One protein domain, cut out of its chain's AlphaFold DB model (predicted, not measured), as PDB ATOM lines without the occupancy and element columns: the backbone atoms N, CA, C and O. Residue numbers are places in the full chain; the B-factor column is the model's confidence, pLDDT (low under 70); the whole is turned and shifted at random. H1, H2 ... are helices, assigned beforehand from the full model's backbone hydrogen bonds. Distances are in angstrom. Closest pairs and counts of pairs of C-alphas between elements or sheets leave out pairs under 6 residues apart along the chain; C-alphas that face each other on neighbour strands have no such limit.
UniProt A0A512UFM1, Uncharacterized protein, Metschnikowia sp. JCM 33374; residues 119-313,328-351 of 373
ATOM      1  N   SER A 119     115.845 149.678  92.194       78.62
ATOM      2  CA  SER A 119     116.750 150.380  91.273       78.62
ATOM      3  C   SER A 119     117.264 151.722  91.824       78.62
ATOM      4  O   SER A 119     118.438 152.050  91.659       78.62
ATOM      5  N   SER A 120     116.431 152.482  92.551       80.69
ATOM      6  CA  SER A 120     116.861 153.716  93.234       80.69
ATOM      7  C   SER A 120     117.933 153.428  94.289       80.69
ATOM      8  O   SER A 120     118.953 154.119  94.355       80.69
ATOM      9  N   ARG A 121     117.739 152.367  95.081       82.38
ATOM     10  CA  ARG A 121     118.680 151.949  96.130       82.38
ATOM     11  C   ARG A 121     119.995 151.413  95.562       82.38
ATOM     12  O   ARG A 121     121.059 151.807  96.035       82.38
ATOM     13  N   VAL A 122     119.941 150.617  94.495       85.75
ATOM     14  CA  VAL A 122     121.136 150.173  93.754       85.75
ATOM     15  C   VAL A 122     121.914 151.375  93.212       85.75
ATOM     16  O   VAL A 122     123.120 151.480  93.427       85.75
ATOM     17  N   ASN A 123     121.230 152.352  92.606       86.31
ATOM     18  CA  ASN A 123     121.860 153.560  92.062       86.31
ATOM     19  C   ASN A 123     122.551 154.407  93.151       86.31
ATOM     20  O   ASN A 123     123.602 155.006  92.917       86.31
ATOM     21  N   LYS A 124     122.018 154.437  94.380       87.69
ATOM     22  CA  LYS A 124     122.704 155.084  95.510       87.69
ATOM     23  C   LYS A 124     124.028 154.401  95.847       87.69
ATOM     24  O   LYS A 124     125.023 155.102  96.027       87.69
ATOM     25  N   ILE A 125     124.057 153.067  95.920       87.19
ATOM     26  CA  ILE A 125     125.285 152.293  96.172       87.19
ATOM     27  C   ILE A 125     126.280 152.514  95.028       87.19
ATOM     28  O   ILE A 125     127.439 152.850  95.277       87.19
ATOM     29  N   GLN A 126     125.802 152.426  93.785       87.81
ATOM     30  CA  GLN A 126     126.579 152.671  92.574       87.81
ATOM     31  C   GLN A 126     127.274 154.036  92.613       87.81
ATOM     32  O   GLN A 126     128.495 154.121  92.478       87.81
ATOM     33  N   LYS A 127     126.509 155.109  92.849       88.44
ATOM     34  CA  LYS A 127     127.029 156.480  92.916       88.44
ATOM     35  C   LYS A 127     127.945 156.702  94.106       88.44
ATOM     36  O   LYS A 127     128.928 157.415  93.969       88.44
ATOM     37  N   ARG A 128     127.640 156.117  95.268       87.12
ATOM     38  CA  ARG A 128     128.447 156.296  96.482       87.12
ATOM     39  C   ARG A 128     129.830 155.670  96.336       87.12
ATOM     40  O   ARG A 128     130.804 156.288  96.740       87.12
ATOM     41  N   TYR A 129     129.915 154.474  95.758       86.50
ATOM     42  CA  TYR A 129     131.163 153.708  95.669       86.50
ATOM     43  C   TYR A 129     131.746 153.637  94.253       86.50
ATOM     44  O   TYR A 129     132.668 152.862  94.010       86.50
ATOM     45  N   HIS A 130     131.235 154.450  93.324       86.31
ATOM     46  CA  HIS A 130     131.694 154.535  91.933       86.31
ATOM     47  C   HIS A 130     131.793 153.145  91.274       86.31
ATOM     48  O   HIS A 130     132.822 152.802  90.687       86.31
ATOM     49  N   LEU A 131     130.745 152.337  91.445       82.00
ATOM     50  CA  LEU A 131     130.650 150.970  90.923       82.00
ATOM     51  C   LEU A 131     129.933 150.946  89.570       82.00
ATOM     52  O   LEU A 131     129.248 151.905  89.198       82.00
ATOM     53  N   THR A 132     130.026 149.822  88.861       81.50
ATOM     54  CA  THR A 132     129.039 149.501  87.819       81.50
ATOM     55  C   THR A 132     127.678 149.214  88.463       81.50
ATOM     56  O   THR A 132     127.593 148.945  89.668       81.50
ATOM     57  N   TYR A 133     126.600 149.307  87.683       82.50
ATOM     58  CA  TYR A 133     125.253 149.059  88.201       82.50
ATOM     59  C   TYR A 133     125.109 147.608  88.680       82.50
ATOM     60  O   TYR A 133     124.614 147.361  89.774       82.50
ATOM     61  N   GLU A 134     125.650 146.669  87.912       80.94
ATOM     62  CA  GLU A 134     125.620 145.229  88.162       80.94
ATOM     63  C   GLU A 134     126.386 144.874  89.445       80.94
ATOM     64  O   GLU A 134     125.908 144.111  90.280       80.94
ATOM     65  N   THR A 135     127.552 145.492  89.671       82.31
ATOM     66  CA  THR A 135     128.308 145.300  90.922       82.31
ATOM     67  C   THR A 135     127.524 145.836  92.125       82.31
ATOM     68  O   THR A 135     127.495 145.213  93.187       82.31
ATOM     69  N   ALA A 136     126.869 146.991  91.973       86.00
ATOM     70  CA  ALA A 136     126.036 147.571  93.022       86.00
ATOM     71  C   ALA A 136     124.782 146.726  93.306       86.00
ATOM     72  O   ALA A 136     124.353 146.652  94.457       86.00
ATOM     73  N   GLU A 137     124.222 146.066  92.291       84.75
ATOM     74  CA  GLU A 137     123.079 145.164  92.419       84.75
ATOM     75  C   GLU A 137     123.427 143.912  93.233       84.75
ATOM     76  O   GLU A 137     122.696 143.574  94.163       84.75
ATOM     77  N   ILE A 138     124.589 143.296  92.988       84.81
ATOM     78  CA  ILE A 138     125.075 142.154  93.785       84.81
ATOM     79  C   ILE A 138     125.272 142.552  95.250       84.81
ATOM     80  O   ILE A 138     124.845 141.842  96.163       84.81
ATOM     81  N   VAL A 139     125.902 143.706  95.493       86.44
ATOM     82  CA  VAL A 139     126.109 144.225  96.853       86.44
ATOM     83  C   VAL A 139     124.773 144.512  97.537       86.44
ATOM     84  O   VAL A 139     124.607 144.189  98.713       86.44
ATOM     85  N   TYR A 140     123.814 145.092  96.813       85.69
ATOM     86  CA  TYR A 140     122.469 145.346  97.321       85.69
ATOM     87  C   TYR A 140     121.751 144.045  97.692       85.69
ATOM     88  O   TYR A 140     121.225 143.939  98.799       85.69
ATOM     89  N   ALA A 141     121.773 143.043  96.810       82.81
ATOM     90  CA  ALA A 141     121.165 141.740  97.056       82.81
ATOM     91  C   ALA A 141     121.761 141.072  98.304       82.81
ATOM     92  O   ALA A 141     121.020 140.631  99.183       82.81
ATOM     93  N   ALA A 142     123.089 141.084  98.442       83.56
ATOM     94  CA  ALA A 142     123.759 140.563  99.628       83.56
ATOM     95  C   ALA A 142     123.416 141.360 100.895       83.56
ATOM     96  O   ALA A 142     123.216 140.770 101.955       83.56
ATOM     97  N   ALA A 143     123.301 142.687 100.816       84.38
ATOM     98  CA  ALA A 143     122.887 143.500 101.956       84.38
ATOM     99  C   ALA A 143     121.470 143.134 102.427       84.38
ATOM    100  O   ALA A 143     121.274 142.892 103.616       84.38
ATOM    101  N   VAL A 144     120.517 143.011 101.496       82.75
ATOM    102  CA  VAL A 144     119.127 142.629 101.792       82.75
ATOM    103  C   VAL A 144     119.052 141.228 102.401       82.75
ATOM    104  O   VAL A 144     118.388 141.047 103.417       82.75
ATOM    105  N   MET A 145     119.766 140.253 101.831       79.38
ATOM    106  CA  MET A 145     119.780 138.875 102.340       79.38
ATOM    107  C   MET A 145     120.369 138.750 103.751       79.38
ATOM    108  O   MET A 145     119.999 137.836 104.477       79.38
ATOM    109  N   ASN A 146     121.280 139.646 104.136       73.81
ATOM    110  CA  ASN A 146     121.936 139.633 105.448       73.81
ATOM    111  C   ASN A 146     121.362 140.686 106.410       73.81
ATOM    112  O   ASN A 146     122.052 141.083 107.348       73.81
ATOM    113  N   GLU A 147     120.147 141.180 106.149       76.06
ATOM    114  CA  GLU A 147     119.441 142.174 106.977       76.06
ATOM    115  C   GLU A 147     120.247 143.466 107.237       76.06
ATOM    116  O   GLU A 147     120.006 144.213 108.187       76.06
ATOM    117  N   LYS A 148     121.210 143.777 106.363       77.62
ATOM    118  CA  LYS A 148     121.997 145.008 106.425       77.62
ATOM    119  C   LYS A 148     121.232 146.118 105.733       77.62
ATOM    120  O   LYS A 148     120.835 145.975 104.581       77.62
ATOM    121  N   ASN A 149     121.083 147.260 106.401       72.44
ATOM    122  CA  ASN A 149     120.407 148.407 105.807       72.44
ATOM    123  C   ASN A 149     121.226 148.965 104.614       72.44
ATOM    124  O   ASN A 149     122.285 149.563 104.841       72.44
ATOM    125  N   PRO A 150     120.734 148.837 103.363       63.69
ATOM    126  CA  PRO A 150     121.448 149.271 102.160       63.69
ATOM    127  C   PRO A 150     121.538 150.797 102.036       63.69
ATOM    128  O   PRO A 150     122.433 151.314 101.367       63.69
ATOM    129  N   ASP A 151     120.643 151.526 102.707       64.88
ATOM    130  CA  ASP A 151     120.630 152.988 102.749       64.88
ATOM    131  C   ASP A 151     121.563 153.550 103.843       64.88
ATOM    132  O   ASP A 151     121.867 154.749 103.843       64.88
ATOM    133  N   SER A 152     122.064 152.704 104.756       61.16
ATOM    134  CA  SER A 152     122.973 153.145 105.820       61.16
ATOM    135  C   SER A 152     124.270 153.717 105.236       61.16
ATOM    136  O   SER A 152     124.819 153.201 104.264       61.16
ATOM    137  N   GLN A 153     124.783 154.808 105.814       59.03
ATOM    138  CA  GLN A 153     126.135 155.310 105.515       59.03
ATOM    139  C   GLN A 153     127.234 154.490 106.219       59.03
ATOM    140  O   GLN A 153     128.393 154.890 106.207       59.03
ATOM    141  N   ASN A 154     126.873 153.361 106.836       58.19
ATOM    142  CA  ASN A 154     127.755 152.583 107.694       58.19
ATOM    143  C   ASN A 154     128.848 151.836 106.922       58.19
ATOM    144  O   ASN A 154     128.722 151.517 105.735       58.19
ATOM    145  N   ASP A 155     129.876 151.452 107.680       69.00
ATOM    146  CA  ASP A 155     130.977 150.585 107.255       69.00
ATOM    147  C   ASP A 155     130.512 149.222 106.710       69.00
ATOM    148  O   ASP A 155     131.259 148.565 105.990       69.00
ATOM    149  N   ASP A 156     129.285 148.782 106.997       77.88
ATOM    150  CA  ASP A 156     128.807 147.447 106.619       77.88
ATOM    151  C   ASP A 156     128.591 147.268 105.114       77.88
ATOM    152  O   ASP A 156     128.910 146.200 104.583       77.88
ATOM    153  N   ILE A 157     128.090 148.300 104.420       85.19
ATOM    154  CA  ILE A 157     127.962 148.277 102.953       85.19
ATOM    155  C   ILE A 157     129.340 148.420 102.318       85.19
ATOM    156  O   ILE A 157     129.663 147.679 101.395       85.19
ATOM    157  N   ARG A 158     130.194 149.296 102.862       88.44
ATOM    158  CA  ARG A 158     131.584 149.441 102.411       88.44
ATOM    159  C   ARG A 158     132.331 148.106 102.473       88.44
ATOM    160  O   ARG A 158     132.948 147.728 101.487       88.44
ATOM    161  N   LYS A 159     132.202 147.353 103.570       88.62
ATOM    162  CA  LYS A 159     132.793 146.012 103.726       88.62
ATOM    163  C   LYS A 159     132.296 145.010 102.679       88.62
ATOM    164  O   LYS A 159     133.098 144.254 102.143       88.62
ATOM    165  N   LEU A 160     130.999 145.014 102.353       89.19
ATOM    166  CA  LEU A 160     130.456 144.165 101.281       89.19
ATOM    167  C   LEU A 160     130.996 144.563  99.904       89.19
ATOM    168  O   LEU A 160     131.351 143.691  99.114       89.19
ATOM    169  N   VAL A 161     131.104 145.867  99.632       89.56
ATOM    170  CA  VAL A 161     131.713 146.377  98.395       89.56
ATOM    171  C   VAL A 161     133.171 145.932  98.295       89.56
ATOM    172  O   VAL A 161     133.570 145.398  97.265       89.56
ATOM    173  N   VAL A 162     133.955 146.101  99.362       90.12
ATOM    174  CA  VAL A 162     135.365 145.682  99.421       90.12
ATOM    175  C   VAL A 162     135.496 144.179  99.168       90.12
ATOM    176  O   VAL A 162     136.310 143.772  98.342       90.12
ATOM    177  N   ALA A 163     134.653 143.357  99.800       90.69
ATOM    178  CA  ALA A 163     134.645 141.911  99.592       90.69
ATOM    179  C   ALA A 163     134.306 141.525  98.139       90.69
ATOM    180  O   ALA A 163     134.981 140.674  97.555       90.69
ATOM    181  N   ALA A 164     133.304 142.170  97.532       89.31
ATOM    182  CA  ALA A 164     132.907 141.914  96.148       89.31
ATOM    183  C   ALA A 164     134.012 142.313  95.158       89.31
ATOM    184  O   ALA A 164     134.447 141.495  94.348       89.31
ATOM    185  N   VAL A 165     134.518 143.544  95.271       88.94
ATOM    186  CA  VAL A 165     135.585 144.075  94.409       88.94
ATOM    187  C   VAL A 165     136.868 143.254  94.556       88.94
ATOM    188  O   VAL A 165     137.469 142.878  93.550       88.94
ATOM    189  N   GLY A 166     137.274 142.937  95.789       89.44
ATOM    190  CA  GLY A 166     138.458 142.122  96.060       89.44
ATOM    191  C   GLY A 166     138.350 140.723  95.451       89.44
ATOM    192  O   GLY A 166     139.276 140.272  94.776       89.44
ATOM    193  N   THR A 167     137.194 140.066  95.601       91.50
ATOM    194  CA  THR A 167     136.950 138.733  95.022       91.50
ATOM    195  C   THR A 167     137.018 138.763  93.495       91.50
ATOM    196  O   THR A 167     137.708 137.932  92.902       91.50
ATOM    197  N   LEU A 168     136.368 139.742  92.853       88.06
ATOM    198  CA  LEU A 168     136.395 139.906  91.395       88.06
ATOM    199  C   LEU A 168     137.815 140.157  90.876       88.06
ATOM    200  O   LEU A 168     138.212 139.581  89.864       88.06
ATOM    201  N   LEU A 169     138.608 140.969  91.583       86.38
ATOM    202  CA  LEU A 169     140.000 141.226  91.216       86.38
ATOM    203  C   LEU A 169     140.858 139.964  91.296       86.38
ATOM    204  O   LEU A 169     141.557 139.654  90.330       86.38
ATOM    205  N   ILE A 170     140.796 139.217  92.401       89.44
ATOM    206  CA  ILE A 170     141.566 137.974  92.544       89.44
ATOM    207  C   ILE A 170     141.128 136.961  91.482       89.44
ATOM    208  O   ILE A 170     141.984 136.382  90.813       89.44
ATOM    209  N   ALA A 171     139.819 136.775  91.276       89.56
ATOM    210  CA  ALA A 171     139.290 135.835  90.290       89.56
ATOM    211  C   ALA A 171     139.742 136.187  88.865       89.56
ATOM    212  O   ALA A 171     140.221 135.317  88.138       89.56
ATOM    213  N   ASN A 172     139.708 137.471  88.499       84.81
ATOM    214  CA  ASN A 172     140.241 137.964  87.231       84.81
ATOM    215  C   ASN A 172     141.739 137.628  87.068       84.81
ATOM    216  O   ASN A 172     142.180 137.159  86.016       84.81
ATOM    217  N   LYS A 173     142.548 137.807  88.122       85.81
ATOM    218  CA  LYS A 173     143.983 137.471  88.066       85.81
ATOM    219  C   LYS A 173     144.254 135.964  88.054       85.81
ATOM    220  O   LYS A 173     145.191 135.540  87.376       85.81
ATOM    221  N   LEU A 174     143.439 135.148  88.726       88.25
ATOM    222  CA  LEU A 174     143.502 133.685  88.612       88.25
ATOM    223  C   LEU A 174     143.201 133.233  87.187       88.25
ATOM    224  O   LEU A 174     143.895 132.379  86.647       88.25
ATOM    225  N   ALA A 175     142.220 133.852  86.552       84.50
ATOM    226  CA  ALA A 175     141.820 133.522  85.200       84.50
ATOM    227  C   ALA A 175     142.947 133.833  84.182       84.50
ATOM    228  O   ALA A 175     143.264 133.007  83.325       84.50
ATOM    229  N   ALA A 176     143.677 134.942  84.362       78.94
ATOM    230  CA  ALA A 176     144.897 135.225  83.594       78.94
ATOM    231  C   ALA A 176     146.026 134.205  83.866       78.94
ATOM    232  O   ALA A 176     146.786 133.840  82.962       78.94
ATOM    233  N   LYS A 177     146.139 133.713  85.107       83.62
ATOM    234  CA  LYS A 177     147.102 132.669  85.480       83.62
ATOM    235  C   LYS A 177     146.769 131.321  84.834       83.62
ATOM    236  O   LYS A 177     147.687 130.660  84.348       83.62
ATOM    237  N   VAL A 178     145.490 130.944  84.791       84.75
ATOM    238  CA  VAL A 178     144.990 129.747  84.094       84.75
ATOM    239  C   VAL A 178     145.385 129.802  82.624       84.75
ATOM    240  O   VAL A 178     146.068 128.897  82.150       84.75
ATOM    241  N   HIS A 179     145.085 130.910  81.942       78.44
ATOM    242  CA  HIS A 179     145.470 131.103  80.546       78.44
ATOM    243  C   HIS A 179     146.985 130.935  80.334       78.44
ATOM    244  O   HIS A 179     147.420 130.171  79.475       78.44
ATOM    245  N   SER A 180     147.813 131.561  81.180       77.81
ATOM    246  CA  SER A 180     149.272 131.401  81.108       77.81
ATOM    247  C   SER A 180     149.731 129.948  81.279       77.81
ATOM    248  O   SER A 180     150.701 129.554  80.628       77.81
ATOM    249  N   LYS A 181     149.090 129.163  82.156       80.94
ATOM    250  CA  LYS A 181     149.412 127.739  82.338       80.94
ATOM    251  C   LYS A 181     149.002 126.915  81.121       80.94
ATOM    252  O   LYS A 181     149.782 126.074  80.681       80.94
ATOM    253  N   MET A 182     147.832 127.191  80.548       78.06
ATOM    254  CA  MET A 182     147.359 126.523  79.334       78.06
ATOM    255  C   MET A 182     148.291 126.795  78.155       78.06
ATOM    256  O   MET A 182     148.774 125.853  77.537       78.06
ATOM    257  N   THR A 183     148.656 128.057  77.905       75.00
ATOM    258  CA  THR A 183     149.622 128.411  76.851       75.00
ATOM    259  C   THR A 183     150.969 127.710  77.047       75.00
ATOM    260  O   THR A 183     151.568 127.250  76.075       75.00
ATOM    261  N   ALA A 184     151.456 127.597  78.286       75.56
ATOM    262  CA  ALA A 184     152.697 126.878  78.572       75.56
ATOM    263  C   ALA A 184     152.578 125.369  78.283       75.56
ATOM    264  O   ALA A 184     153.477 124.802  77.663       75.56
ATOM    265  N   ALA A 185     151.466 124.734  78.671       75.19
ATOM    266  CA  ALA A 185     151.200 123.321  78.393       75.19
ATOM    267  C   ALA A 185     151.099 123.036  76.882       75.19
ATOM    268  O   ALA A 185     151.671 122.061  76.389       75.19
ATOM    269  N   THR A 186     150.449 123.926  76.129       70.62
ATOM    270  CA  THR A 186     150.367 123.839  74.665       70.62
ATOM    271  C   THR A 186     151.743 123.994  74.010       70.62
ATOM    272  O   THR A 186     152.101 123.210  73.141       70.62
ATOM    273  N   ARG A 187     152.574 124.949  74.453       67.12
ATOM    274  CA  ARG A 187     153.944 125.097  73.919       67.12
ATOM    275  C   ARG A 187     154.819 123.875  74.210       67.12
ATOM    276  O   ARG A 187     155.577 123.449  73.346       67.12
ATOM    277  N   ALA A 188     154.704 123.294  75.404       65.12
ATOM    278  CA  ALA A 188     155.464 122.102  75.779       65.12
ATOM    279  C   ALA A 188     155.103 120.876  74.921       65.12
ATOM    280  O   ALA A 188     155.976 120.068  74.614       65.12
ATOM    281  N   THR A 189     153.841 120.755  74.503       64.75
ATOM    282  CA  THR A 189     153.366 119.675  73.620       64.75
ATOM    283  C   THR A 189     153.669 119.941  72.140       64.75
ATOM    284  O   THR A 189     153.938 119.000  71.397       64.75
ATOM    285  N   GLN A 190     153.708 121.210  71.717       61.84
ATOM    286  CA  GLN A 190     154.019 121.620  70.340       61.84
ATOM    287  C   GLN A 190     155.501 121.516  69.960       61.84
ATOM    288  O   GLN A 190     155.797 121.354  68.783       61.84
ATOM    289  N   ASN A 191     156.436 121.526  70.916       53.66
ATOM    290  CA  ASN A 191     157.865 121.323  70.621       53.66
ATOM    291  C   ASN A 191     158.188 119.955  69.974       53.66
ATOM    292  O   ASN A 191     159.314 119.754  69.526       53.66
ATOM    293  N   ASN A 192     157.216 119.037  69.896       47.09
ATOM    294  CA  ASN A 192     157.361 117.709  69.298       47.09
ATOM    295  C   ASN A 192     156.706 117.554  67.907       47.09
ATOM    296  O   ASN A 192     156.795 116.469  67.338       47.09
ATOM    297  N   PHE A 193     156.068 118.588  67.339       43.88
ATOM    298  CA  PHE A 193     155.422 118.509  66.017       43.88
ATOM    299  C   PHE A 193     155.557 119.815  65.210       43.88
ATOM    300  O   PHE A 193     155.596 120.891  65.806       43.88
ATOM    301  N   PRO A 194     155.597 119.762  63.859       45.31
ATOM    302  CA  PRO A 194     155.603 120.961  63.029       45.31
ATOM    303  C   PRO A 194     154.336 121.780  63.289       45.31
ATOM    304  O   PRO A 194     153.228 121.250  63.346       45.31
ATOM    305  N   THR A 195     154.546 123.075  63.471       42.62
ATOM    306  CA  THR A 195     153.638 124.110  63.964       42.62
ATOM    307  C   THR A 195     152.183 123.983  63.478       42.62
ATOM    308  O   THR A 195     151.901 124.302  62.321       42.62
ATOM    309  N   PRO A 196     151.212 123.649  64.347       44.38
ATOM    310  CA  PRO A 196     149.844 124.086  64.135       44.38
ATOM    311  C   PRO A 196     149.732 125.545  64.592       44.38
ATOM    312  O   PRO A 196     150.302 125.936  65.614       44.38
ATOM    313  N   SER A 197     149.006 126.369  63.833       46.22
ATOM    314  CA  SER A 197     148.696 127.748  64.216       46.22
ATOM    315  C   SER A 197     148.204 127.790  65.665       46.22
ATOM    316  O   SER A 197     147.319 127.017  66.027       46.22
ATOM    317  N   ILE A 198     148.713 128.723  66.471       49.12
ATOM    318  CA  ILE A 198     148.340 128.950  67.885       49.12
ATOM    319  C   ILE A 198     146.820 129.272  68.055       49.12
ATOM    320  O   ILE A 198     146.328 129.468  69.158       49.12
ATOM    321  N   ALA A 199     146.036 129.274  66.971       45.84
ATOM    322  CA  ALA A 199     144.605 129.559  66.903       45.84
ATOM    323  C   ALA A 199     143.662 128.395  67.297       45.84
ATOM    324  O   ALA A 199     142.478 128.451  66.969       45.84
ATOM    325  N   ALA A 200     144.127 127.355  67.996       52.41
ATOM    326  CA  ALA A 200     143.196 126.414  68.622       52.41
ATOM    327  C   ALA A 200     142.568 127.099  69.848       52.41
ATOM    328  O   ALA A 200     143.247 127.331  70.848       52.41
ATOM    329  N   ALA A 201     141.290 127.477  69.748       56.06
ATOM    330  CA  ALA A 201     140.513 127.904  70.907       56.06
ATOM    331  C   ALA A 201     140.544 126.786  71.959       56.06
ATOM    332  O   ALA A 201     140.363 125.614  71.623       56.06
ATOM    333  N   TYR A 202     140.824 127.139  73.211       66.38
ATOM    334  CA  TYR A 202     140.794 126.176  74.307       66.38
ATOM    335  C   TYR A 202     139.368 125.649  74.485       66.38
ATOM    336  O   TYR A 202     138.423 126.436  74.392       66.38
ATOM    337  N   SER A 203     139.201 124.352  74.759       76.50
ATOM    338  CA  SER A 203     137.881 123.857  75.157       76.50
ATOM    339  C   SER A 203     137.501 124.429  76.526       76.50
ATOM    340  O   SER A 203     138.364 124.774  77.346       76.50
ATOM    341  N   GLU A 204     136.201 124.569  76.772       80.81
ATOM    342  CA  GLU A 204     135.695 125.005  78.075       80.81
ATOM    343  C   GLU A 204     136.092 123.998  79.162       80.81
ATOM    344  O   GLU A 204     136.508 124.383  80.257       80.81
ATOM    345  N   GLU A 205     136.067 122.713  78.819       84.50
ATOM    346  CA  GLU A 205     136.469 121.597  79.664       84.50
ATOM    347  C   GLU A 205     137.936 121.702  80.099       84.50
ATOM    348  O   GLU A 205     138.226 121.583  81.293       84.50
ATOM    349  N   ASP A 206     138.858 122.000  79.175       82.81
ATOM    350  CA  ASP A 206     140.280 122.176  79.498       82.81
ATOM    351  C   ASP A 206     140.490 123.357  80.455       82.81
ATOM    352  O   ASP A 206     141.309 123.295  81.381       82.81
ATOM    353  N   PHE A 207     139.744 124.447  80.252       84.06
ATOM    354  CA  PHE A 207     139.832 125.634  81.099       84.06
ATOM    355  C   PHE A 207     139.328 125.336  82.515       84.06
ATOM    356  O   PHE A 207     139.994 125.663  83.503       84.06
ATOM    357  N   LEU A 208     138.187 124.651  82.627       88.38
ATOM    358  CA  LEU A 208     137.624 124.207  83.901       88.38
ATOM    359  C   LEU A 208     138.558 123.236  84.629       88.38
ATOM    360  O   LEU A 208     138.775 123.384  85.835       88.38
ATOM    361  N   GLN A 209     139.168 122.288  83.916       90.06
ATOM    362  CA  GLN A 209     140.143 121.367  84.497       90.06
ATOM    363  C   GLN A 209     141.376 122.116  85.023       90.06
ATOM    364  O   GLN A 209     141.865 121.839  86.121       90.06
ATOM    365  N   MET A 210     141.863 123.114  84.285       87.62
ATOM    366  CA  MET A 210     142.996 123.927  84.726       87.62
ATOM    367  C   MET A 210     142.657 124.770  85.966       87.62
ATOM    368  O   MET A 210     143.504 124.907  86.850       87.62
ATOM    369  N   ILE A 211     141.425 125.280  86.080       90.31
ATOM    370  CA  ILE A 211     140.938 125.958  87.295       90.31
ATOM    371  C   ILE A 211     140.939 125.000  88.495       90.31
ATOM    372  O   ILE A 211     141.369 125.375  89.587       90.31
ATOM    373  N   GLN A 212     140.484 123.758  88.313       90.69
ATOM    374  CA  GLN A 212     140.447 122.760  89.391       90.69
ATOM    375  C   GLN A 212     141.842 122.419  89.934       90.69
ATOM    376  O   GLN A 212     141.977 122.140  91.130       90.69
ATOM    377  N   ASN A 213     142.858 122.498  89.071       91.38
ATOM    378  CA  ASN A 213     144.263 122.231  89.374       91.38
ATOM    379  C   ASN A 213     145.029 123.449  89.922       91.38
ATOM    380  O   ASN A 213     146.251 123.388  90.077       91.38
ATOM    381  N   LEU A 214     144.350 124.570  90.186       92.06
ATOM    382  CA  LEU A 214     144.974 125.712  90.848       92.06
ATOM    383  C   LEU A 214     145.366 125.358  92.284       92.06
ATOM    384  O   LEU A 214     144.651 124.646  92.991       92.06
ATOM    385  N   ASP A 215     146.494 125.909  92.725       90.06
ATOM    386  CA  ASP A 215     147.005 125.747  94.079       90.06
ATOM    387  C   ASP A 215     147.078 127.089  94.830       90.06
ATOM    388  O   ASP A 215     146.833 128.178  94.303       90.06
ATOM    389  N   VAL A 216     147.442 127.031  96.112       87.12
ATOM    390  CA  VAL A 216     147.606 128.233  96.944       87.12
ATOM    391  C   VAL A 216     148.738 129.136  96.405       87.12
ATOM    392  O   VAL A 216     148.828 130.314  96.749       87.12
ATOM    393  N   LYS A 217     149.663 128.635  95.567       84.75
ATOM    394  CA  LYS A 217     150.724 129.453  94.934       84.75
ATOM    395  C   LYS A 217     150.148 130.312  93.821       84.75
ATOM    396  O   LYS A 217     150.557 131.465  93.697       84.75
ATOM    397  N   ASP A 218     149.168 129.803  93.088       88.25
ATOM    398  CA  ASP A 218     148.424 130.586  92.110       88.25
ATOM    399  C   ASP A 218     147.598 131.689  92.775       88.25
ATOM    400  O   ASP A 218     147.580 132.812  92.269       88.25
ATOM    401  N   LEU A 219     147.008 131.418  93.949       89.19
ATOM    402  CA  LEU A 219     146.349 132.449  94.757       89.19
ATOM    403  C   LEU A 219     147.322 133.572  95.143       89.19
ATOM    404  O   LEU A 219     146.969 134.744  95.043       89.19
ATOM    405  N   ALA A 220     148.560 133.235  95.518       82.44
ATOM    406  CA  ALA A 220     149.578 134.234  95.850       82.44
ATOM    407  C   ALA A 220     149.962 135.115  94.663       82.44
ATOM    408  O   ALA A 220     150.073 136.336  94.797       82.44
ATOM    409  N   PHE A 221     150.132 134.503  93.491       83.12
ATOM    410  CA  PHE A 221     150.370 135.245  92.262       83.12
ATOM    411  C   PHE A 221     149.197 136.184  91.949       83.12
ATOM    412  O   PHE A 221     149.413 137.364  91.667       83.12
ATOM    413  N   ALA A 222     147.964 135.678  92.039       86.50
ATOM    414  CA  ALA A 222     146.761 136.445  91.751       86.50
ATOM    415  C   ALA A 222     146.551 137.604  92.733       86.50
ATOM    416  O   ALA A 222     146.291 138.721  92.290       86.50
ATOM    417  N   GLY A 223     146.732 137.369  94.035       85.62
ATOM    418  CA  GLY A 223     146.646 138.399  95.068       85.62
ATOM    419  C   GLY A 223     147.671 139.513  94.858       85.62
ATOM    420  O   GLY A 223     147.307 140.685  94.852       85.62
ATOM    421  N   ASN A 224     148.930 139.164  94.566       81.31
ATOM    422  CA  ASN A 224     149.960 140.162  94.267       81.31
ATOM    423  C   ASN A 224     149.631 140.949  92.985       81.31
ATOM    424  O   ASN A 224     149.718 142.170  92.969       81.31
ATOM    425  N   ALA A 225     149.204 140.277  91.913       79.31
ATOM    426  CA  ALA A 225     148.813 140.954  90.678       79.31
ATOM    427  C   ALA A 225     147.566 141.848  90.848       79.31
ATOM    428  O   ALA A 225     147.421 142.845  90.135       79.31
ATOM    429  N   ALA A 226     146.657 141.495  91.760       83.44
ATOM    430  CA  ALA A 226     145.486 142.294  92.103       83.44
ATOM    431  C   ALA A 226     145.881 143.545  92.899       83.44
ATOM    432  O   ALA A 226     145.416 144.632  92.567       83.44
ATOM    433  N   ASP A 227     146.789 143.412  93.867       82.12
ATOM    434  CA  ASP A 227     147.290 144.530  94.675       82.12
ATOM    435  C   ASP A 227     147.986 145.576  93.790       82.12
ATOM    436  O   ASP A 227     147.620 146.752  93.789       82.12
ATOM    437  N   TRP A 228     148.856 145.122  92.878       76.56
ATOM    438  CA  TRP A 228     149.428 145.982  91.837       76.56
ATOM    439  C   TRP A 228     148.343 146.696  91.011       76.56
ATOM    440  O   TRP A 228     148.452 147.890  90.746       76.56
ATOM    441  N   ALA A 229     147.254 146.027  90.624       73.06
ATOM    442  CA  ALA A 229     146.191 146.686  89.859       73.06
ATOM    443  C   ALA A 229     145.518 147.839  90.633       73.06
ATOM    444  O   ALA A 229     145.124 148.828  90.009       73.06
ATOM    445  N   THR A 230     145.419 147.732  91.964       75.50
ATOM    446  CA  THR A 230     144.861 148.783  92.831       75.50
ATOM    447  C   THR A 230     145.789 149.986  92.983       75.50
ATOM    448  O   THR A 230     145.312 151.118  92.927       75.50
ATOM    449  N   MET A 231     147.107 149.771  93.065       67.50
ATOM    450  CA  MET A 231     148.095 150.853  93.192       67.50
ATOM    451  C   MET A 231     148.184 151.738  91.941       67.50
ATOM    452  O   MET A 231     148.344 152.952  92.046       67.50
ATOM    453  N   PHE A 232     148.054 151.149  90.748       65.69
ATOM    454  CA  PHE A 232     148.256 151.861  89.476       65.69
ATOM    455  C   PHE A 232     146.964 152.372  88.828       65.69
ATOM    456  O   PHE A 232     146.985 152.752  87.659       65.69
ATOM    457  N   ASN A 233     145.847 152.382  89.567       60.91
ATOM    458  CA  ASN A 233     144.542 152.853  89.090       60.91
ATOM    459  C   ASN A 233     144.194 152.301  87.690       60.91
ATOM    460  O   ASN A 233     143.902 153.044  86.749       60.91
ATOM    461  N   SER A 234     144.319 150.979  87.531       60.84
ATOM    462  CA  SER A 234     144.144 150.313  86.240       60.84
ATOM    463  C   SER A 234     142.723 150.490  85.694       60.84
ATOM    464  O   SER A 234     141.749 150.469  86.446       60.84
ATOM    465  N   ALA A 235     142.583 150.569  84.368       60.16
ATOM    466  CA  ALA A 235     141.277 150.583  83.704       60.16
ATOM    467  C   ALA A 235     140.431 149.329  84.007       60.16
ATOM    468  O   ALA A 235     139.213 149.384  83.902       60.16
ATOM    469  N   SER A 236     141.060 148.222  84.424       54.94
ATOM    470  CA  SER A 236     140.382 146.976  84.797       54.94
ATOM    471  C   SER A 236     139.885 146.940  86.253       54.94
ATOM    472  O   SER A 236     139.584 145.857  86.756       54.94
ATOM    473  N   LEU A 237     139.907 148.064  86.981       65.38
ATOM    474  CA  LEU A 237     139.417 148.129  88.358       65.38
ATOM    475  C   LEU A 237     137.877 148.187  88.389       65.38
ATOM    476  O   LEU A 237     137.305 149.081  87.765       65.38
ATOM    477  N   PRO A 238     137.199 147.331  89.181       68.25
ATOM    478  CA  PRO A 238     135.736 147.360  89.332       68.25
ATOM    479  C   PRO A 238     135.189 148.615  90.043       68.25
ATOM    480  O   PRO A 238     133.979 148.792  90.166       68.25
ATOM    481  N   THR A 239     136.069 149.475  90.564       76.19
ATOM    482  CA  THR A 239     135.719 150.716  91.262       76.19
ATOM    483  C   THR A 239     136.822 151.762  91.114       76.19
ATOM    484  O   THR A 239     138.006 151.433  91.064       76.19
ATOM    485  N   LYS A 240     136.428 153.041  91.099       75.62
ATOM    486  CA  LYS A 240     137.339 154.202  91.181       75.62
ATOM    487  C   LYS A 240     137.279 154.911  92.540       75.62
ATOM    488  O   LYS A 240     137.831 156.000  92.693       75.62
ATOM    489  N   HIS A 241     136.567 154.351  93.518       83.69
ATOM    490  CA  HIS A 241     136.398 154.969  94.827       83.69
ATOM    491  C   HIS A 241     137.626 154.723  95.713       83.69
ATOM    492  O   HIS A 241     137.831 153.615  96.205       83.69
ATOM    493  N   ILE A 242     138.396 155.782  95.989       82.38
ATOM    494  CA  ILE A 242     139.688 155.725  96.702       82.38
ATOM    495  C   ILE A 242     139.602 154.931  98.009       82.38
ATOM    496  O   ILE A 242     140.415 154.044  98.237       82.38
ATOM    497  N   GLY A 243     138.595 155.195  98.848       83.31
ATOM    498  CA  GLY A 243     138.460 154.494 100.129       83.31
ATOM    499  C   GLY A 243     138.218 152.988  99.983       83.31
ATOM    500  O   GLY A 243     138.693 152.219 100.804       83.31
ATOM    501  N   VAL A 244     137.536 152.558  98.917       86.19
ATOM    502  CA  VAL A 244     137.300 151.127  98.661       86.19
ATOM    503  C   VAL A 244     138.571 150.513  98.095       86.19
ATOM    504  O   VAL A 244     138.975 149.449  98.539       86.19
ATOM    505  N   THR A 245     139.236 151.197  97.160       83.75
ATOM    506  CA  THR A 245     140.510 150.747  96.593       83.75
ATOM    507  C   THR A 245     141.579 150.556  97.672       83.75
ATOM    508  O   THR A 245     142.274 149.545  97.655       83.75
ATOM    509  N   MET A 246     141.670 151.480  98.634       84.06
ATOM    510  CA  MET A 246     142.587 151.374  99.774       84.06
ATOM    511  C   MET A 246     142.265 150.172 100.667       84.06
ATOM    512  O   MET A 246     143.168 149.411 100.999       84.06
ATOM    513  N   ASP A 247     140.995 149.961 101.019       88.69
ATOM    514  CA  ASP A 247     140.601 148.809 101.841       88.69
ATOM    515  C   ASP A 247     140.835 147.480 101.113       88.69
ATOM    516  O   ASP A 247     141.284 146.509 101.713       88.69
ATOM    517  N   VAL A 248     140.568 147.431  99.803       88.62
ATOM    518  CA  VAL A 248     140.855 146.252  98.978       88.62
ATOM    519  C   VAL A 248     142.357 145.967  98.965       88.62
ATOM    520  O   VAL A 248     142.743 144.819  99.165       88.62
ATOM    521  N   SER A 249     143.206 146.983  98.775       86.56
ATOM    522  CA  SER A 249     144.667 146.818  98.839       86.56
ATOM    523  C   SER A 249     145.115 146.317 100.216       86.56
ATOM    524  O   SER A 249     145.902 145.377 100.297       86.56
ATOM    525  N   LEU A 250     144.538 146.839 101.303       87.00
ATOM    526  CA  LEU A 250     144.828 146.368 102.658       87.00
ATOM    527  C   LEU A 250     144.437 144.891 102.863       87.00
ATOM    528  O   LEU A 250     145.222 144.108 103.396       87.00
ATOM    529  N   ASN A 251     143.263 144.477 102.384       89.44
ATOM    530  CA  ASN A 251     142.823 143.082 102.457       89.44
ATOM    531  C   ASN A 251     143.723 142.152 101.626       89.44
ATOM    532  O   ASN A 251     144.079 141.053 102.062       89.44
ATOM    533  N   LEU A 252     144.145 142.600 100.440       88.94
ATOM    534  CA  LEU A 252     145.099 141.874  99.599       88.94
ATOM    535  C   LEU A 252     146.485 141.788 100.249       88.94
ATOM    536  O   LEU A 252     147.143 140.750 100.136       88.94
ATOM    537  N   HIS A 253     146.906 142.831 100.967       84.88
ATOM    538  CA  HIS A 253     148.126 142.822 101.760       84.88
ATOM    539  C   HIS A 253     148.061 141.759 102.862       84.88
ATOM    540  O   HIS A 253     148.964 140.932 102.936       84.88
ATOM    541  N   TYR A 254     146.982 141.689 103.651       87.44
ATOM    542  CA  TYR A 254     146.835 140.645 104.678       87.44
ATOM    543  C   TYR A 254     146.866 139.232 104.091       87.44
ATOM    544  O   TYR A 254     147.538 138.350 104.631       87.44
ATOM    545  N   LEU A 255     146.197 139.018 102.954       86.88
ATOM    546  CA  LEU A 255     146.245 137.742 102.241       86.88
ATOM    547  C   LEU A 255     147.679 137.392 101.811       86.88
ATOM    548  O   LEU A 255     148.124 136.256 101.987       86.88
ATOM    549  N   LYS A 256     148.416 138.366 101.265       84.38
ATOM    550  CA  LYS A 256     149.808 138.209 100.828       84.38
ATOM    551  C   LYS A 256     150.759 137.936 101.994       84.38
ATOM    552  O   LYS A 256     151.601 137.049 101.866       84.38
ATOM    553  N   SER A 257     150.623 138.659 103.102       80.75
ATOM    554  CA  SER A 257     151.441 138.468 104.302       80.75
ATOM    555  C   SER A 257     151.236 137.068 104.866       80.75
ATOM    556  O   SER A 257     152.211 136.343 105.035       80.75
ATOM    557  N   LEU A 258     149.985 136.609 104.973       81.88
ATOM    558  CA  LEU A 258     149.684 135.246 105.413       81.88
ATOM    559  C   LEU A 258     150.294 134.179 104.483       81.88
ATOM    560  O   LEU A 258     150.836 133.176 104.942       81.88
ATOM    561  N   LEU A 259     150.246 134.398 103.165       76.81
ATOM    562  CA  LEU A 259     150.868 133.508 102.176       76.81
ATOM    563  C   LEU A 259     152.395 133.461 102.274       76.81
ATOM    564  O   LEU A 259     152.984 132.413 101.995       76.81
ATOM    565  N   TYR A 260     153.030 134.586 102.602       76.00
ATOM    566  CA  TYR A 260     154.465 134.655 102.841       76.00
ATOM    567  C   TYR A 260     154.811 133.921 104.136       76.00
ATOM    568  O   TYR A 260     155.581 132.966 104.101       76.00
ATOM    569  N   GLU A 261     154.170 134.296 105.242       72.00
ATOM    570  CA  GLU A 261     154.432 133.791 106.589       72.00
ATOM    571  C   GLU A 261     154.270 132.266 106.679       72.00
ATOM    572  O   GLU A 261     155.181 131.582 107.141       72.00
ATOM    573  N   VAL A 262     153.178 131.708 106.137       66.38
ATOM    574  CA  VAL A 262     152.927 130.250 106.115       66.38
ATOM    575  C   VAL A 262     153.982 129.482 105.302       66.38
ATOM    576  O   VAL A 262     154.190 128.290 105.520       66.38
ATOM    577  N   ARG A 263     154.659 130.129 104.346       66.94
ATOM    578  CA  ARG A 263     155.638 129.467 103.466       66.94
ATOM    579  C   ARG A 263     157.079 129.611 103.902       66.94
ATOM    580  O   ARG A 263     157.884 128.737 103.583       66.94
ATOM    581  N   THR A 264     157.427 130.734 104.513       67.62
ATOM    582  CA  THR A 264     158.824 131.102 104.759       67.62
ATOM    583  C   THR A 264     159.227 130.884 106.205       67.62
ATOM    584  O   THR A 264     160.375 130.518 106.463       67.62
ATOM    585  N   ILE A 265     158.294 131.039 107.146       64.56
ATOM    586  CA  ILE A 265     158.605 131.003 108.569       64.56
ATOM    587  C   ILE A 265     158.443 129.573 109.084       64.56
ATOM    588  O   ILE A 265     157.342 129.090 109.323       64.56
ATOM    589  N   LYS A 266     159.575 128.883 109.259       63.31
ATOM    590  CA  LYS A 266     159.608 127.536 109.858       63.31
ATOM    591  C   LYS A 266     159.533 127.563 111.388       63.31
ATOM    592  O   LYS A 266     159.075 126.599 111.985       63.31
ATOM    593  N   TYR A 267     160.002 128.649 112.007       65.50
ATOM    594  CA  TYR A 267     160.084 128.808 113.462       65.50
ATOM    595  C   TYR A 267     159.706 130.243 113.850       65.50
ATOM    596  O   TYR A 267     160.600 131.067 114.049       65.50
ATOM    597  N   PRO A 268     158.404 130.574 113.897       69.12
ATOM    598  CA  PRO A 268     157.970 131.921 114.236       69.12
ATOM    599  C   PRO A 268     158.248 132.220 115.712       69.12
ATOM    600  O   PRO A 268     157.946 131.420 116.600       69.12
ATOM    601  N   SER A 269     158.795 133.397 115.983       74.94
ATOM    602  CA  SER A 269     158.815 134.008 117.309       74.94
ATOM    603  C   SER A 269     157.384 134.288 117.806       74.94
ATOM    604  O   SER A 269     156.459 134.402 116.998       74.94
ATOM    605  N   PRO A 270     157.164 134.476 119.122       73.06
ATOM    606  CA  PRO A 270     155.837 134.803 119.657       73.06
ATOM    607  C   PRO A 270     155.191 136.043 119.018       73.06
ATOM    608  O   PRO A 270     153.974 136.108 118.868       73.06
ATOM    609  N   VAL A 271     156.008 137.019 118.610       73.38
ATOM    610  CA  VAL A 271     155.546 138.231 117.923       73.38
ATOM    611  C   VAL A 271     155.057 137.904 116.509       73.38
ATOM    612  O   VAL A 271     153.993 138.370 116.111       73.38
ATOM    613  N   GLU A 272     155.784 137.069 115.766       74.50
ATOM    614  CA  GLU A 272     155.361 136.621 114.432       74.50
ATOM    615  C   GLU A 272     154.083 135.783 114.504       74.50
ATOM    616  O   GLU A 272     153.182 135.993 113.697       74.50
ATOM    617  N   VAL A 273     153.943 134.905 115.507       75.56
ATOM    618  CA  VAL A 273     152.691 134.157 115.738       75.56
ATOM    619  C   VAL A 273     151.511 135.111 115.927       75.56
ATOM    620  O   VAL A 273     150.481 134.945 115.277       75.56
ATOM    621  N   TYR A 274     151.673 136.149 116.750       77.75
ATOM    622  CA  TYR A 274     150.630 137.148 116.981       77.75
ATOM    623  C   TYR A 274     150.209 137.877 115.692       77.75
ATOM    624  O   TYR A 274     149.015 138.030 115.423       77.75
ATOM    625  N   PHE A 275     151.167 138.292 114.854       80.31
ATOM    626  CA  PHE A 275     150.855 138.930 113.571       80.31
ATOM    627  C   PHE A 275     150.172 137.972 112.590       80.31
ATOM    628  O   PHE A 275     149.181 138.356 111.961       80.31
ATOM    629  N   ILE A 276     150.625 136.718 112.517       82.50
ATOM    630  CA  ILE A 276     149.999 135.690 111.679       82.50
ATOM    631  C   ILE A 276     148.545 135.460 112.102       82.50
ATOM    632  O   ILE A 276     147.660 135.371 111.248       82.50
ATOM    633  N   GLU A 277     148.264 135.392 113.405       83.31
ATOM    634  CA  GLU A 277     146.902 135.232 113.924       83.31
ATOM    635  C   GLU A 277     145.999 136.421 113.571       83.31
ATOM    636  O   GLU A 277     144.851 136.219 113.162       83.31
ATOM    637  N   ILE A 278     146.511 137.655 113.651       85.06
ATOM    638  CA  ILE A 278     145.779 138.850 113.211       85.06
ATOM    639  C   ILE A 278     145.474 138.772 111.715       85.06
ATOM    640  O   ILE A 278     144.315 138.939 111.324       85.06
ATOM    641  N   ASN A 279     146.481 138.496 110.883       85.38
ATOM    642  CA  ASN A 279     146.324 138.390 109.432       85.38
ATOM    643  C   ASN A 279     145.308 137.297 109.077       85.38
ATOM    644  O   ASN A 279     144.383 137.524 108.294       85.38
ATOM    645  N   ARG A 280     145.416 136.129 109.720       87.31
ATOM    646  CA  ARG A 280     144.490 135.001 109.564       87.31
ATOM    647  C   ARG A 280     143.063 135.396 109.931       87.31
ATOM    648  O   ARG A 280     142.143 135.105 109.168       87.31
ATOM    649  N   LYS A 281     142.868 136.097 111.051       87.81
ATOM    650  CA  LYS A 281     141.551 136.584 111.475       87.81
ATOM    651  C   LYS A 281     140.954 137.565 110.462       87.81
ATOM    652  O   LYS A 281     139.786 137.419 110.113       87.81
ATOM    653  N   ARG A 282     141.746 138.515 109.952       88.19
ATOM    654  CA  ARG A 282     141.306 139.486 108.932       88.19
ATOM    655  C   ARG A 282     140.873 138.798 107.640       88.19
ATOM    656  O   ARG A 282     139.739 138.975 107.208       88.19
ATOM    657  N   VAL A 283     141.721 137.925 107.097       89.31
ATOM    658  CA  VAL A 283     141.410 137.155 105.881       89.31
ATOM    659  C   VAL A 283     140.178 136.266 106.088       89.31
ATOM    660  O   VAL A 283     139.362 136.109 105.180       89.31
ATOM    661  N   GLN A 284     139.993 135.703 107.286       91.31
ATOM    662  CA  GLN A 284     138.807 134.913 107.617       91.31
ATOM    663  C   GLN A 284     137.527 135.765 107.682       91.31
ATOM    664  O   GLN A 284     136.475 135.310 107.229       91.31
ATOM    665  N   GLU A 285     137.583 136.970 108.251       89.25
ATOM    666  CA  GLU A 285     136.462 137.920 108.271       89.25
ATOM    667  C   GLU A 285     136.070 138.345 106.848       89.25
ATOM    668  O   GLU A 285     134.886 138.305 106.500       89.25
ATOM    669  N   ASP A 286     137.057 138.652 106.006       87.50
ATOM    670  CA  ASP A 286     136.844 139.004 104.600       87.50
ATOM    671  C   ASP A 286     136.237 137.846 103.804       87.50
ATOM    672  O   ASP A 286     135.271 138.041 103.064       87.50
ATOM    673  N   LEU A 287     136.752 136.624 103.988       90.56
ATOM    674  CA  LEU A 287     136.209 135.431 103.342       90.56
ATOM    675  C   LEU A 287     134.752 135.197 103.753       90.56
ATOM    676  O   LEU A 287     133.915 134.931 102.893       90.56
ATOM    677  N   LYS A 288     134.424 135.329 105.046       90.38
ATOM    678  CA  LYS A 288     133.042 135.191 105.535       90.38
ATOM    679  C   LYS A 288     132.111 136.197 104.869       90.38
ATOM    680  O   LYS A 288     131.027 135.814 104.444       90.38
ATOM    681  N   LEU A 289     132.535 137.456 104.750       87.19
ATOM    682  CA  LEU A 289     131.762 138.489 104.060       87.19
ATOM    683  C   LEU A 289     131.604 138.175 102.570       87.19
ATOM    684  O   LEU A 289     130.490 138.236 102.055       87.19
ATOM    685  N   ALA A 290     132.679 137.787 101.885       87.56
ATOM    686  CA  ALA A 290     132.638 137.448 100.466       87.56
ATOM    687  C   ALA A 290     131.729 136.241 100.175       87.56
ATOM    688  O   ALA A 290     131.030 136.225  99.167       87.56
ATOM    689  N   MET A 291     131.670 135.265 101.085       87.81
ATOM    690  CA  MET A 291     130.778 134.106 100.975       87.81
ATOM    691  C   MET A 291     129.287 134.454 101.087       87.81
ATOM    692  O   MET A 291     128.458 133.624 100.723       87.81
ATOM    693  N   THR A 292     128.935 135.654 101.564       86.00
ATOM    694  CA  THR A 292     127.539 136.130 101.568       86.00
ATOM    695  C   THR A 292     127.064 136.635 100.204       86.00
ATOM    696  O   THR A 292     125.867 136.840 100.006       86.00
ATOM    697  N   LEU A 293     127.989 136.844  99.264       86.31
ATOM    698  CA  LEU A 293     127.689 137.271  97.903       86.31
ATOM    699  C   LEU A 293     127.242 136.063  97.072       86.31
ATOM    700  O   LEU A 293     127.820 134.975  97.169       86.31
ATOM    701  N   GLN A 294     126.239 136.257  96.214       83.44
ATOM    702  CA  GLN A 294     125.796 135.201  95.307       83.44
ATOM    703  C   GLN A 294     126.887 134.897  94.280       83.44
ATOM    704  O   GLN A 294     127.287 135.748  93.484       83.44
ATOM    705  N   LYS A 295     127.387 133.659  94.310       85.19
ATOM    706  CA  LYS A 295     128.505 133.222  93.467       85.19
ATOM    707  C   LYS A 295     128.167 133.255  91.986       85.19
ATOM    708  O   LYS A 295     129.027 133.611  91.189       85.19
ATOM    709  N   ASP A 296     126.933 132.900  91.644       80.94
ATOM    710  CA  ASP A 296     126.462 132.880  90.262       80.94
ATOM    711  C   ASP A 296     126.436 134.286  89.673       80.94
ATOM    712  O   ASP A 296     126.900 134.488  88.556       80.94
ATOM    713  N   ASP A 297     125.984 135.278  90.440       80.88
ATOM    714  CA  ASP A 297     125.965 136.663  89.975       80.88
ATOM    715  C   ASP A 297     127.376 137.250  89.889       80.88
ATOM    716  O   ASP A 297     127.696 137.930  88.916       80.88
ATOM    717  N   LEU A 298     128.259 136.923  90.840       80.81
ATOM    718  CA  LEU A 298     129.681 137.260  90.733       80.81
ATOM    719  C   LEU A 298     130.336 136.592  89.517       80.81
ATOM    720  O   LEU A 298     131.180 137.211  88.878       80.81
ATOM    721  N   GLY A 299     129.955 135.356  89.192       80.31
ATOM    722  CA  GLY A 299     130.436 134.618  88.027       80.31
ATOM    723  C   GLY A 299     129.998 135.263  86.714       80.31
ATOM    724  O   GLY A 299     130.844 135.525  85.862       80.31
ATOM    725  N   LYS A 300     128.710 135.607  86.583       79.38
ATOM    726  CA  LYS A 300     128.173 136.340  85.423       79.38
ATOM    727  C   LYS A 300     128.843 137.699  85.264       79.38
ATOM    728  O   LYS A 300     129.258 138.058  84.165       79.38
ATOM    729  N   LEU A 301     128.971 138.439  86.367       80.19
ATOM    730  CA  LEU A 301     129.613 139.747  86.376       80.19
ATOM    731  C   LEU A 301     131.083 139.645  85.980       80.19
ATOM    732  O   LEU A 301     131.555 140.458  85.186       80.19
ATOM    733  N   LEU A 302     131.791 138.647  86.517       79.19
ATOM    734  CA  LEU A 302     133.166 138.360  86.149       79.19
ATOM    735  C   LEU A 302     133.241 138.135  84.644       79.19
ATOM    736  O   LEU A 302     133.960 138.877  83.998       79.19
ATOM    737  N   VAL A 303     132.455 137.212  84.083       75.12
ATOM    738  CA  VAL A 303     132.442 136.898  82.643       75.12
ATOM    739  C   VAL A 303     132.177 138.127  81.783       75.12
ATOM    740  O   VAL A 303     132.961 138.382  80.878       75.12
ATOM    741  N   ALA A 304     131.191 138.958  82.125       67.50
ATOM    742  CA  ALA A 304     130.946 140.215  81.413       67.50
ATOM    743  C   ALA A 304     132.175 141.150  81.426       67.50
ATOM    744  O   ALA A 304     132.501 141.786  80.426       67.50
ATOM    745  N   HIS A 305     132.915 141.192  82.540       65.06
ATOM    746  CA  HIS A 305     134.163 141.955  82.643       65.06
ATOM    747  C   HIS A 305     135.353 141.272  81.952       65.06
ATOM    748  O   HIS A 305     136.266 141.967  81.494       65.06
ATOM    749  N   LEU A 306     135.368 139.936  81.881       63.06
ATOM    750  CA  LEU A 306     136.333 139.177  81.091       63.06
ATOM    751  C   LEU A 306     136.102 139.483  79.599       63.06
ATOM    752  O   LEU A 306     137.047 139.853  78.914       63.06
ATOM    753  N   ASP A 307     134.862 139.466  79.115       48.84
ATOM    754  CA  ASP A 307     134.517 139.683  77.703       48.84
ATOM    755  C   ASP A 307     134.872 141.080  77.178       48.84
ATOM    756  O   ASP A 307     135.443 141.215  76.094       48.84
ATOM    757  N   GLU A 308     134.597 142.133  77.952       49.06
ATOM    758  CA  GLU A 308     134.819 143.511  77.494       49.06
ATOM    759  C   GLU A 308     136.287 143.965  77.606       49.06
ATOM    760  O   GLU A 308     136.745 144.793  76.818       49.06
ATOM    761  N   ASN A 309     137.052 143.428  78.570       44.03
ATOM    762  CA  ASN A 309     138.348 143.991  78.978       44.03
ATOM    763  C   ASN A 309     139.514 142.983  79.083       44.03
ATOM    764  O   ASN A 309     140.584 143.377  79.555       44.03
ATOM    765  N   TRP A 310     139.387 141.715  78.657       47.34
ATOM    766  CA  TRP A 310     140.513 140.754  78.681       47.34
ATOM    767  C   TRP A 310     141.479 140.795  77.499       47.34
ATOM    768  O   TRP A 310     142.639 140.409  77.651       47.34
ATOM    769  N   GLN A 311     141.087 141.321  76.340       45.03
ATOM    770  CA  GLN A 311     142.012 141.438  75.204       45.03
ATOM    771  C   GLN A 311     143.246 142.371  75.395       45.03
ATOM    772  O   GLN A 311     144.207 142.210  74.638       45.03
ATOM    773  N   PRO A 312     143.328 143.327  76.351       37.25
ATOM    774  CA  PRO A 312     144.483 144.229  76.448       37.25
ATOM    775  C   PRO A 312     145.732 143.652  77.144       37.25
ATOM    776  O   PRO A 312     146.842 143.985  76.728       37.25
ATOM    777  N   ILE A 313     145.595 142.820  78.190       40.00
ATOM    778  CA  ILE A 313     146.731 142.391  79.053       40.00
ATOM    779  C   ILE A 313     147.287 141.009  78.658       40.00
ATOM    780  O   ILE A 313     148.357 140.606  79.104       40.00
ATOM    781  N   PRO A 328     136.914 130.453  75.945       60.25
ATOM    782  CA  PRO A 328     135.491 130.415  76.245       60.25
ATOM    783  C   PRO A 328     135.196 131.282  77.474       60.25
ATOM    784  O   PRO A 328     135.822 131.142  78.522       60.25
ATOM    785  N   ALA A 329     134.244 132.197  77.342       66.94
ATOM    786  CA  ALA A 329     133.782 133.060  78.418       66.94
ATOM    787  C   ALA A 329     132.369 132.627  78.821       66.94
ATOM    788  O   ALA A 329     131.368 133.268  78.517       66.94
ATOM    789  N   SER A 330     132.282 131.451  79.445       79.56
ATOM    790  CA  SER A 330     131.015 130.906  79.928       79.56
ATOM    791  C   SER A 330     130.785 131.289  81.388       79.56
ATOM    792  O   SER A 330     131.725 131.432  82.178       79.56
ATOM    793  N   ASN A 331     129.517 131.382  81.795       79.38
ATOM    794  CA  ASN A 331     129.173 131.560  83.207       79.38
ATOM    795  C   ASN A 331     129.769 130.451  84.097       79.38
ATOM    796  O   ASN A 331     130.163 130.718  85.231       79.38
ATOM    797  N   ALA A 332     129.886 129.221  83.586       85.06
ATOM    798  CA  ALA A 332     130.488 128.116  84.327       85.06
ATOM    799  C   ALA A 332     131.959 128.398  84.671       85.06
ATOM    800  O   ALA A 332     132.375 128.162  85.807       85.06
ATOM    801  N   ILE A 333     132.722 128.987  83.744       85.19
ATOM    802  CA  ILE A 333     134.099 129.436  83.991       85.19
ATOM    803  C   ILE A 333     134.129 130.547  85.045       85.19
ATOM    804  O   ILE A 333     134.917 130.472  85.991       85.19
ATOM    805  N   GLY A 334     133.239 131.538  84.934       86.12
ATOM    806  CA  GLY A 334     133.113 132.610  85.924       86.12
ATOM    807  C   GLY A 334     132.888 132.077  87.341       86.12
ATOM    808  O   GLY A 334     133.633 132.398  88.269       86.12
ATOM    809  N   VAL A 335     131.902 131.196  87.506       89.44
ATOM    810  CA  VAL A 335     131.571 130.565  88.793       89.44
ATOM    811  C   VAL A 335     132.705 129.672  89.299       89.44
ATOM    812  O   VAL A 335     133.014 129.682  90.496       89.44
ATOM    813  N   ALA A 336     133.365 128.920  88.416       91.38
ATOM    814  CA  ALA A 336     134.502 128.080  88.779       91.38
ATOM    815  C   ALA A 336     135.670 128.908  89.337       91.38
ATOM    816  O   ALA A 336     136.263 128.524  90.346       91.38
ATOM    817  N   LEU A 337     135.958 130.073  88.751       91.69
ATOM    818  CA  LEU A 337     137.000 130.988  89.227       91.69
ATOM    819  C   LEU A 337     136.672 131.581  90.599       91.69
ATOM    820  O   LEU A 337     137.529 131.581  91.482       91.69
ATOM    821  N   ILE A 338     135.433 132.033  90.815       93.56
ATOM    822  CA  ILE A 338     134.981 132.532  92.126       93.56
ATOM    823  C   ILE A 338     135.091 131.428  93.188       93.56
ATOM    824  O   ILE A 338     135.622 131.647  94.279       93.56
ATOM    825  N   ASN A 339     134.658 130.207  92.859       93.81
ATOM    826  CA  ASN A 339     134.807 129.060  93.751       93.81
ATOM    827  C   ASN A 339     136.274 128.717  94.028       93.81
ATOM    828  O   ASN A 339     136.599 128.361  95.161       93.81
ATOM    829  N   ALA A 340     137.163 128.849  93.039       94.06
ATOM    830  CA  ALA A 340     138.593 128.649  93.231       94.06
ATOM    831  C   ALA A 340     139.176 129.668  94.220       94.06
ATOM    832  O   ALA A 340     139.904 129.259  95.120       94.06
ATOM    833  N   VAL A 341     138.797 130.953  94.141       94.56
ATOM    834  CA  VAL A 341     139.205 131.963  95.141       94.56
ATOM    835  C   VAL A 341     138.829 131.504  96.548       94.56
ATOM    836  O   VAL A 341     139.684 131.443  97.428       94.56
ATOM    837  N   PHE A 342     137.572 131.118  96.768       94.06
ATOM    838  CA  PHE A 342     137.118 130.706  98.099       94.06
ATOM    839  C   PHE A 342     137.779 129.417  98.582       94.06
ATOM    840  O   PHE A 342     138.210 129.350  99.734       94.06
ATOM    841  N   LYS A 343     137.894 128.410  97.710       94.00
ATOM    842  CA  LYS A 343     138.551 127.136  98.019       94.00
ATOM    843  C   LYS A 343     140.003 127.366  98.433       94.00
ATOM    844  O   LYS A 343     140.409 126.892  99.486       94.00
ATOM    845  N   LEU A 344     140.763 128.120  97.640       93.00
ATOM    846  CA  LEU A 344     142.185 128.355  97.879       93.00
ATOM    847  C   LEU A 344     142.427 129.207  99.128       93.00
ATOM    848  O   LEU A 344     143.330 128.895  99.905       93.00
ATOM    849  N   THR A 345     141.609 130.237  99.365       91.56
ATOM    850  CA  THR A 345     141.695 131.049 100.589       91.56
ATOM    851  C   THR A 345     141.361 130.214 101.822       91.56
ATOM    852  O   THR A 345     142.059 130.304 102.827       91.56
ATOM    853  N   LYS A 346     140.349 129.340 101.750       90.69
ATOM    854  CA  LYS A 346     140.036 128.406 102.839       90.69
ATOM    855  C   LYS A 346     141.194 127.437 103.099       90.69
ATOM    856  O   LYS A 346     141.613 127.312 104.242       90.69
ATOM    857  N   SER A 347     141.768 126.836 102.055       88.50
ATOM    858  CA  SER A 347     142.939 125.958 102.191       88.50
ATOM    859  C   SER A 347     144.153 126.671 102.793       88.50
ATOM    860  O   SER A 347     144.897 126.060 103.550       88.50
ATOM    861  N   LEU A 348     144.354 127.960 102.499       87.69
ATOM    862  CA  LEU A 348     145.388 128.770 103.149       87.69
ATOM    863  C   LEU A 348     145.117 128.958 104.648       87.69
ATOM    864  O   LEU A 348     146.039 128.854 105.452       87.69
ATOM    865  N   LEU A 349     143.870 129.247 105.027       86.50
ATOM    866  CA  LEU A 349     143.478 129.433 106.429       86.50
ATOM    867  C   LEU A 349     143.568 128.129 107.237       86.50
ATOM    868  O   LEU A 349     143.880 128.168 108.425       86.50
ATOM    869  N   GLU A 350     143.298 126.992 106.593       83.00
ATOM    870  CA  GLU A 350     143.379 125.647 107.178       83.00
ATOM    871  C   GLU A 350     144.801 125.082 107.198       83.00
ATOM    872  O   GLU A 350     145.056 124.127 107.927       83.00
ATOM    873  N   ALA A 351     145.731 125.660 106.430       71.75
ATOM    874  CA  ALA A 351     147.120 125.233 106.453       71.75
ATOM    875  C   ALA A 351     147.675 125.373 107.879       71.75
ATOM    876  O   ALA A 351     147.734 126.474 108.450       71.75
TER     877      ALA A 351
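This is residues 119 to 313 and 328 to 351 of the 373 residues of an uncharacterized protein of Metschnikowia sp. JCM 33374 (UniProt A0A512UFM1). One long helix, H3, runs through the middle like an axle, with H2, H4, H5, H6, H8 and H9 packed round parts of its length, H5 and H9 crossing it on different sides, and H7 reaching it with its last residues, 286 to 290. H6 leads away from H3 and H7 comes back to it, H8 packs on H3 and H9, and H1 packs on H2 near the beginning of H3; at the other end of H3, residues 191 to 197 stick out in a loop. The printed part has 219 residues with nine named helices, H1 to H9 in chain order, and no named strand: the class is all helix, with mostly crossed packing. The whole is compact, with a radius of gyration of the C-alphas of 18.4 A, and spans 63 by 51 by 30 A.

H3, residues 155 to 190, is the longest helix at 52.3 A, from C-alpha 155 at (130.977, 150.585, 107.255) to C-alpha 190 at (154.019, 121.620, 70.340). Before it come H1, residues 119 to 129, and H2, residues 133 to 145. After it come H4, residues 204 to 212; H5, residues 216 to 231, 22.9 A; H6, residues 242 to 264, 32.2 A; H7, residues 270 to 290, 30.2 A; H8, residues 295 to 309; and H9, residues 331 to 350, 28.5 A, ending with C-alpha 350 at (143.379, 125.647, 107.178).

H3 is the hub and touches seven helices. H5 touches it at a steep tilt of 60 degrees, opposite ways, the closest C-alphas being those of Lys 173 and Ala 222, 4.7 A apart. H9 is about perpendicular to H3 at 76 degrees, closest at the C-alphas of Ala 171 and Leu 337, 5.5 A. H7 touches H3 with residues 286 to 290 alone, closest at the C-alphas of Ala 163 and Ala 290, 5.0 A. H5 and H6 form a helical hairpin at a shallow tilt of 31 degrees, closest at the C-alphas of Asp 227 and Ser 249, 5.4 A. The C-alphas of Gly 299 in H8 and Gly 334 in H9 are 4.0 A apart, the closest of that pair. H4 touches H9 at a shallow tilt of 10 degrees, the same way, closest at the C-alphas of Leu 208 and Ile 333, 6.3 A. H2 touches H3 at the C-alphas of Val 139 and Val 161, 6.2 A, and H1 touches H2 at those of Gln 126 and Ala 136, 5.1 A. Every O i to N i+4 pair is within hydrogen-bond range in H1, H2, H3, H4, H5, H7, H8 and H9; in H6, 18 of 19 are.

The two C-alphas farthest apart, those of Ser 152 and Pro 194, are 62.7 A apart. Residues 314 to 327 are not printed, and C-alphas 313 and 328 are 16.7 A apart across the cut. The link from H3 to H4 is long. Mean pLDDT of the printed part is 78.3; 49 residues are under 70, among them 187 to 202 and 304 to 313.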